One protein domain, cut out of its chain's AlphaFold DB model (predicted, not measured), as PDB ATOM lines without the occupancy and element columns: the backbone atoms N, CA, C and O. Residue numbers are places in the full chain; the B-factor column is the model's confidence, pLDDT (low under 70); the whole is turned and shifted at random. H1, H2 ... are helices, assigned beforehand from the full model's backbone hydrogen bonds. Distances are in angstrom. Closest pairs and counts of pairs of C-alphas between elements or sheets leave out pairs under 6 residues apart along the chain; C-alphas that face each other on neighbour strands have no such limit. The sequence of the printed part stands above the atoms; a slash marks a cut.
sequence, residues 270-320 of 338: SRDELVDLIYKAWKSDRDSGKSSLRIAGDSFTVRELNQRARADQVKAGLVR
ATOM      1  N   SER A 270      -7.819  62.979  78.255       94.25
ATOM      2  CA  SER A 270      -7.008  63.466  77.144       94.25
ATOM      3  C   SER A 270      -6.509  62.301  76.284       94.25
ATOM      4  O   SER A 270      -6.427  61.152  76.726       94.25
ATOM      5  N   ARG A 271      -6.133  62.599  75.037       90.00
ATOM      6  CA  ARG A 271      -5.603  61.592  74.108       90.00
ATOM      7  C   ARG A 271      -4.454  60.790  74.728       90.00
ATOM      8  O   ARG A 271      -4.461  59.565  74.646       90.00
ATOM      9  N   ASP A 272      -3.497  61.474  75.345       89.50
ATOM     10  CA  ASP A 272      -2.290  60.843  75.881       89.50
ATOM     11  C   ASP A 272      -2.613  59.937  77.081       89.50
ATOM     12  O   ASP A 272      -2.081  58.829  77.185       89.50
ATOM     13  N   GLU A 273      -3.549  60.355  77.940       93.06
ATOM     14  CA  GLU A 273      -4.054  59.535  79.048       93.06
ATOM     15  C   GLU A 273      -4.772  58.283  78.541       93.06
ATOM     16  O   GLU A 273      -4.506  57.181  79.022       93.06
ATOM     17  N   LEU A 274      -5.647  58.424  77.539       92.50
ATOM     18  CA  LEU A 274      -6.408  57.301  76.986       92.50
ATOM     19  C   LEU A 274      -5.508  56.307  76.243       92.50
ATOM     20  O   LEU A 274      -5.679  55.098  76.400       92.50
ATOM     21  N   VAL A 275      -4.513  56.778  75.485       91.81
ATOM     22  CA  VAL A 275      -3.520  55.904  74.834       91.81
ATOM     23  C   VAL A 275      -2.745  55.095  75.878       91.81
ATOM     24  O   VAL A 275      -2.525  53.891  75.693       91.81
ATOM     25  N   ASP A 276      -2.355  55.719  76.992       92.06
ATOM     26  CA  ASP A 276      -1.679  55.030  78.088       92.06
ATOM     27  C   ASP A 276      -2.582  54.025  78.813       92.06
ATOM     28  O   ASP A 276      -2.160  52.894  79.077       92.06
ATOM     29  N   LEU A 277      -3.835  54.397  79.064       93.50
ATOM     30  CA  LEU A 277      -4.831  53.548  79.707       93.50
ATOM     31  C   LEU A 277      -5.160  52.313  78.856       93.50
ATOM     32  O   LEU A 277      -5.086  51.189  79.358       93.50
ATOM     33  N   ILE A 278      -5.420  52.496  77.557       93.38
ATOM     34  CA  ILE A 278      -5.660  51.407  76.595       93.38
ATOM     35  C   ILE A 278      -4.458  50.460  76.548       93.38
ATOM     36  O   ILE A 278      -4.615  49.236  76.527       93.38
ATOM     37  N   TYR A 279      -3.240  51.009  76.538       92.12
ATOM     38  CA  TYR A 279      -2.023  50.207  76.537       92.12
ATOM     39  C   TYR A 279      -1.889  49.349  77.801       92.12
ATOM     40  O   TYR A 279      -1.655  48.141  77.705       92.12
ATOM     41  N   LYS A 280      -2.047  49.962  78.979       92.94
ATOM     42  CA  LYS A 280      -1.947  49.278  80.276       92.94
ATOM     43  C   LYS A 280      -3.018  48.201  80.433       92.94
ATOM     44  O   LYS A 280      -2.688  47.098  80.865       92.94
ATOM     45  N   ALA A 281      -4.258  48.488  80.036       92.62
ATOM     46  CA  ALA A 281      -5.360  47.528  80.076       92.62
ATOM     47  C   ALA A 281      -5.068  46.302  79.197       92.62
ATOM     48  O   ALA A 281      -5.123  45.170  79.673       92.62
ATOM     49  N   TRP A 282      -4.649  46.521  77.946       93.56
ATOM     50  CA  TRP A 282      -4.266  45.436  77.038       93.56
ATOM     51  C   TRP A 282      -3.101  44.599  77.574       93.56
ATOM     52  O   TRP A 282      -3.138  43.371  77.504       93.56
ATOM     53  N   LYS A 283      -2.073  45.251  78.129       91.75
ATOM     54  CA  LYS A 283      -0.931  44.555  78.728       91.75
ATOM     55  C   LYS A 283      -1.374  43.685  79.905       91.75
ATOM     56  O   LYS A 283      -1.010  42.518  79.950       91.75
ATOM     57  N   SER A 284      -2.215  44.218  80.793       93.69
ATOM     58  CA  SER A 284      -2.776  43.467  81.920       93.69
ATOM     59  C   SER A 284      -3.599  42.262  81.462       93.69
ATOM     60  O   SER A 284      -3.461  41.179  82.025       93.69
ATOM     61  N   ASP A 285      -4.444  42.424  80.441       93.38
ATOM     62  CA  ASP A 285      -5.216  41.316  79.878       93.38
ATOM     63  C   ASP A 285      -4.292  40.230  79.322       93.38
ATOM     64  O   ASP A 285      -4.453  39.054  79.654       93.38
ATOM     65  N   ARG A 286      -3.276  40.622  78.549       89.44
ATOM     66  CA  ARG A 286      -2.282  39.701  77.995       89.44
ATOM     67  C   ARG A 286      -1.501  38.967  79.085       89.44
ATOM     68  O   ARG A 286      -1.340  37.753  78.988       89.44
ATOM     69  N   ASP A 287      -1.025  39.681  80.101       90.12
ATOM     70  CA  ASP A 287      -0.284  39.103  81.228       90.12
ATOM     71  C   ASP A 287      -1.175  38.138  82.032       90.12
ATOM     72  O   ASP A 287      -0.693  37.148  82.577       90.12
ATOM     73  N   SER A 288      -2.496  38.364  82.027       93.25
ATOM     74  CA  SER A 288      -3.501  37.441  82.571       93.25
ATOM     75  C   SER A 288      -3.906  36.300  81.619       93.25
ATOM     76  O   SER A 288      -4.823  35.541  81.925       93.25
ATOM     77  N   GLY A 289      -3.246  36.166  80.464       92.19
ATOM     78  CA  GLY A 289      -3.507  35.116  79.474       92.19
ATOM     79  C   GLY A 289      -4.752  35.337  78.608       92.19
ATOM     80  O   GLY A 289      -5.167  34.422  77.897       92.19
ATOM     81  N   LYS A 290      -5.362  36.527  78.640       91.62
ATOM     82  CA  LYS A 290      -6.517  36.865  77.799       91.62
ATOM     83  C   LYS A 290      -6.074  37.361  76.424       91.62
ATOM     84  O   LYS A 290      -5.023  37.981  76.265       91.62
ATOM     85  N   SER A 291      -6.932  37.140  75.431       87.62
ATOM     86  CA  SER A 291      -6.793  37.729  74.100       87.62
ATOM     87  C   SER A 291      -7.660  38.980  74.002       87.62
ATOM     88  O   SER A 291      -8.885  38.876  74.007       87.62
ATOM     89  N   SER A 292      -7.037  40.154  73.902       90.25
ATOM     90  CA  SER A 292      -7.728  41.435  73.735       90.25
ATOM     91  C   SER A 292      -7.211  42.203  72.517       90.25
ATOM     92  O   SER A 292      -6.032  42.134  72.153       90.25
ATOM     93  N   LEU A 293      -8.122  42.934  71.872       89.19
ATOM     94  CA  LEU A 293      -7.849  43.777  70.712       89.19
ATOM     95  C   LEU A 293      -7.927  45.250  71.119       89.19
ATOM     96  O   LEU A 293      -8.793  45.643  71.895       89.19
ATOM     97  N   ARG A 294      -7.035  46.068  70.561       91.75
ATOM     98  CA  ARG A 294      -7.077  47.529  70.682       91.75
ATOM     99  C   ARG A 294      -7.483  48.115  69.337       91.75
ATOM    100  O   ARG A 294      -6.863  47.788  68.328       91.75
ATOM    101  N   ILE A 295      -8.497  48.971  69.336       90.12
ATOM    102  CA  ILE A 295      -9.029  49.633  68.141       90.12
ATOM    103  C   ILE A 295      -8.947  51.144  68.369       90.12
ATOM    104  O   ILE A 295      -9.199  51.614  69.476       90.12
ATOM    105  N   ALA A 296      -8.583  51.895  67.333       91.12
ATOM    106  CA  ALA A 296      -8.619  53.353  67.335       91.12
ATOM    107  C   ALA A 296      -9.191  53.857  66.005       91.12
ATOM    108  O   ALA A 296      -9.066  53.182  64.983       91.12
ATOM    109  N   GLY A 297      -9.813  55.037  66.029       85.38
ATOM    110  CA  GLY A 297     -10.477  55.624  64.860       85.38
ATOM    111  C   GLY A 297      -9.528  56.157  63.782       85.38
ATOM    112  O   GLY A 297      -9.978  56.484  62.689       85.38
ATOM    113  N   ASP A 298      -8.224  56.245  64.061       88.06
ATOM    114  CA  ASP A 298      -7.236  56.810  63.148       88.06
ATOM    115  C   ASP A 298      -5.925  56.002  63.100       88.06
ATOM    116  O   ASP A 298      -5.494  55.366  64.067       88.06
ATOM    117  N   SER A 299      -5.251  56.053  61.946       88.12
ATOM    118  CA  SER A 299      -4.023  55.288  61.690       88.12
ATOM    119  C   SER A 299      -2.810  55.758  62.500       88.12
ATOM    120  O   SER A 299      -1.847  55.004  62.662       88.12
ATOM    121  N   PHE A 300      -2.803  57.001  62.988       89.38
ATOM    122  CA  PHE A 300      -1.714  57.525  63.806       89.38
ATOM    123  C   PHE A 300      -1.750  56.886  65.199       89.38
ATOM    124  O   PHE A 300      -0.764  56.277  65.613       89.38
ATOM    125  N   THR A 301      -2.914  56.884  65.846       90.94
ATOM    126  CA  THR A 301      -3.138  56.246  67.149       90.94
ATOM    127  C   THR A 301      -2.934  54.729  67.089       90.94
ATOM    128  O   THR A 301      -2.289  54.161  67.972       90.94
ATOM    129  N   VAL A 302      -3.383  54.056  66.018       89.25
ATOM    130  CA  VAL A 302      -3.094  52.620  65.811       89.25
ATOM    131  C   VAL A 302      -1.584  52.351  65.756       89.25
ATOM    132  O   VAL A 302      -1.095  51.416  66.395       89.25
ATOM    133  N   ARG A 303      -0.821  53.166  65.012       89.75
ATOM    134  CA  ARG A 303       0.640  53.011  64.907       89.75
ATOM    135  C   ARG A 303       1.332  53.217  66.246       89.75
ATOM    136  O   ARG A 303       2.177  52.399  66.602       89.75
ATOM    137  N   GLU A 304       0.953  54.248  66.989       90.75
ATOM    138  CA  GLU A 304       1.504  54.542  68.313       90.75
ATOM    139  C   GLU A 304       1.286  53.372  69.292       90.75
ATOM    140  O   GLU A 304       2.238  52.862  69.893       90.75
ATOM    141  N   LEU A 305       0.054  52.855  69.375       91.50
ATOM    142  CA  LEU A 305      -0.290  51.702  70.215       91.50
ATOM    143  C   LEU A 305       0.492  50.435  69.829       91.50
ATOM    144  O   LEU A 305       0.894  49.658  70.709       91.50
ATOM    145  N   ASN A 306       0.711  50.206  68.532       90.44
ATOM    146  CA  ASN A 306       1.459  49.055  68.026       90.44
ATOM    147  C   ASN A 306       2.967  49.183  68.269       90.44
ATOM    148  O   ASN A 306       3.594  48.214  68.699       90.44
ATOM    149  N   GLN A 307       3.549  50.366  68.057       90.06
ATOM    150  CA  GLN A 307       4.965  50.628  68.333       90.06
ATOM    151  C   GLN A 307       5.290  50.408  69.810       90.06
ATOM    152  O   GLN A 307       6.262  49.722  70.130       90.06
ATOM    153  N   ARG A 308       4.437  50.908  70.711       88.94
ATOM    154  CA  ARG A 308       4.615  50.724  72.154       88.94
ATOM    155  C   ARG A 308       4.561  49.250  72.566       88.94
ATOM    156  O   ARG A 308       5.425  48.788  73.306       88.94
ATOM    157  N   ALA A 309       3.597  48.496  72.035       87.44
ATOM    158  CA  ALA A 309       3.496  47.057  72.288       87.44
ATOM    159  C   ALA A 309       4.701  46.278  71.751       87.44
ATOM    160  O   ALA A 309       5.215  45.396  72.437       87.44
ATOM    161  N   ARG A 310       5.190  46.629  70.556       84.69
ATOM    162  CA  ARG A 310       6.393  46.019  69.981       84.69
ATOM    163  C   ARG A 310       7.623  46.289  70.849       84.69
ATOM    164  O   ARG A 310       8.370  45.357  71.123       84.69
ATOM    165  N   ALA A 311       7.812  47.523  71.313       85.38
ATOM    166  CA  ALA A 311       8.946  47.891  72.161       85.38
ATOM    167  C   ALA A 311       8.988  47.073  73.467       85.38
ATOM    168  O   ALA A 311      10.045  46.566  73.844       85.38
ATOM    169  N   ASP A 312       7.844  46.880  74.127       83.38
ATOM    170  CA  ASP A 312       7.766  46.044  75.331       83.38
ATOM    171  C   ASP A 312       7.991  44.555  75.026       83.38
ATOM    172  O   ASP A 312       8.648  43.865  75.804       83.38
ATOM    173  N   GLN A 313       7.514  44.050  73.883       80.94
ATOM    174  CA  GLN A 313       7.759  42.660  73.475       80.94
ATOM    175  C   GLN A 313       9.228  42.384  73.133       80.94
ATOM    176  O   GLN A 313       9.720  41.292  73.425       80.94
ATOM    177  N   VAL A 314       9.934  43.360  72.557       83.69
ATOM    178  CA  VAL A 314      11.385  43.278  72.330       83.69
ATOM    179  C   VAL A 314      12.124  43.242  73.667       83.69
ATOM    180  O   VAL A 314      12.955  42.362  73.876       83.69
ATOM    181  N   LYS A 315      11.766  44.119  74.618       80.06
ATOM    182  CA  LYS A 315      12.340  44.103  75.978       80.06
ATOM    183  C   LYS A 315      12.088  42.786  76.714       80.06
ATOM    184  O   LYS A 315      12.957  42.326  77.444       80.06
ATOM    185  N   ALA A 316      10.922  42.176  76.514       78.00
ATOM    186  CA  ALA A 316      10.576  40.877  77.089       78.00
ATOM    187  C   ALA A 316      11.240  39.682  76.371       78.00
ATOM    188  O   ALA A 316      11.023  38.540  76.769       78.00
ATOM    189  N   GLY A 317      12.009  39.914  75.298       76.06
ATOM    190  CA  GLY A 317      12.659  38.863  74.507       76.06
ATOM    191  C   GLY A 317      11.699  38.010  73.667       76.06
ATOM    192  O   GLY A 317      12.110  36.997  73.105       76.06
ATOM    193  N   LEU A 318      10.426  38.407  73.568       72.19
ATOM    194  CA  LEU A 318       9.381  37.679  72.839       72.19
ATOM    195  C   LEU A 318       9.398  37.979  71.335       72.19
ATOM    196  O   LEU A 318       8.898  37.188  70.538       72.19
ATOM    197  N   VAL A 319       9.979  39.115  70.941       73.69
ATOM    198  CA  VAL A 319      10.161  39.536  69.548       73.69
ATOM    199  C   VAL A 319      11.625  39.913  69.343       73.69
ATOM    200  O   VAL A 319      12.218  40.601  70.170       73.69
ATOM    201  N   ARG A 320      12.234  39.462  68.239       69.25
ATOM    202  CA  ARG A 320      13.614  39.838  67.897       69.25
ATOM    203  C   ARG A 320      13.670  41.313  67.496       69.25
ATOM    204  O   ARG A 320      12.837  41.774  66.724       69.25
TER     205      ARG A 320
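Overview. This is residues 270 to 320 of the 338 residues of a protein of Acidimicrobiales bacterium (UniProt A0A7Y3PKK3). Two helices of equal length, H1 and H2, cross near their middles as a skewed X and run the same way, with a long link returning from the end of H1 to the start of H2. A short tail, residues 316 to 320, follows H2. The printed part has 51 residues with two named helices, H1 then H2, and no named strand; the class is all helix. It is compact, with a radius of gyration of the C-alphas of 11.2 A and spans of 30 by 22 by 16 A.

Along the chain. H1, residues 271 to 287, begins at C-alpha 271 (-5.603, 61.592, 74.108) and is 24.2 A long from first to last C-alpha. H2, residues 299 to 315, is 24.4 A long and ends at C-alpha 315 (12.340, 44.103, 75.978).

Arrangement. H1 touches H2 with residues 275 to 279 alone; the closest C-alphas, those of Tyr 279 and Leu 305, are 6.7 A apart. The helices run the same way at a steep tilt of 44 degrees. In H1 and H2 every O i to N i+4 pair is within hydrogen-bond range.

Size, cuts and confidence. The two C-alphas farthest apart, those of Ser 270 and Arg 320, are 32.7 A apart. The printed part has no cut. The link from H1 to H2, 11 residues, is long. Mean pLDDT of the printed part is 88.3; residue 320 is under 70.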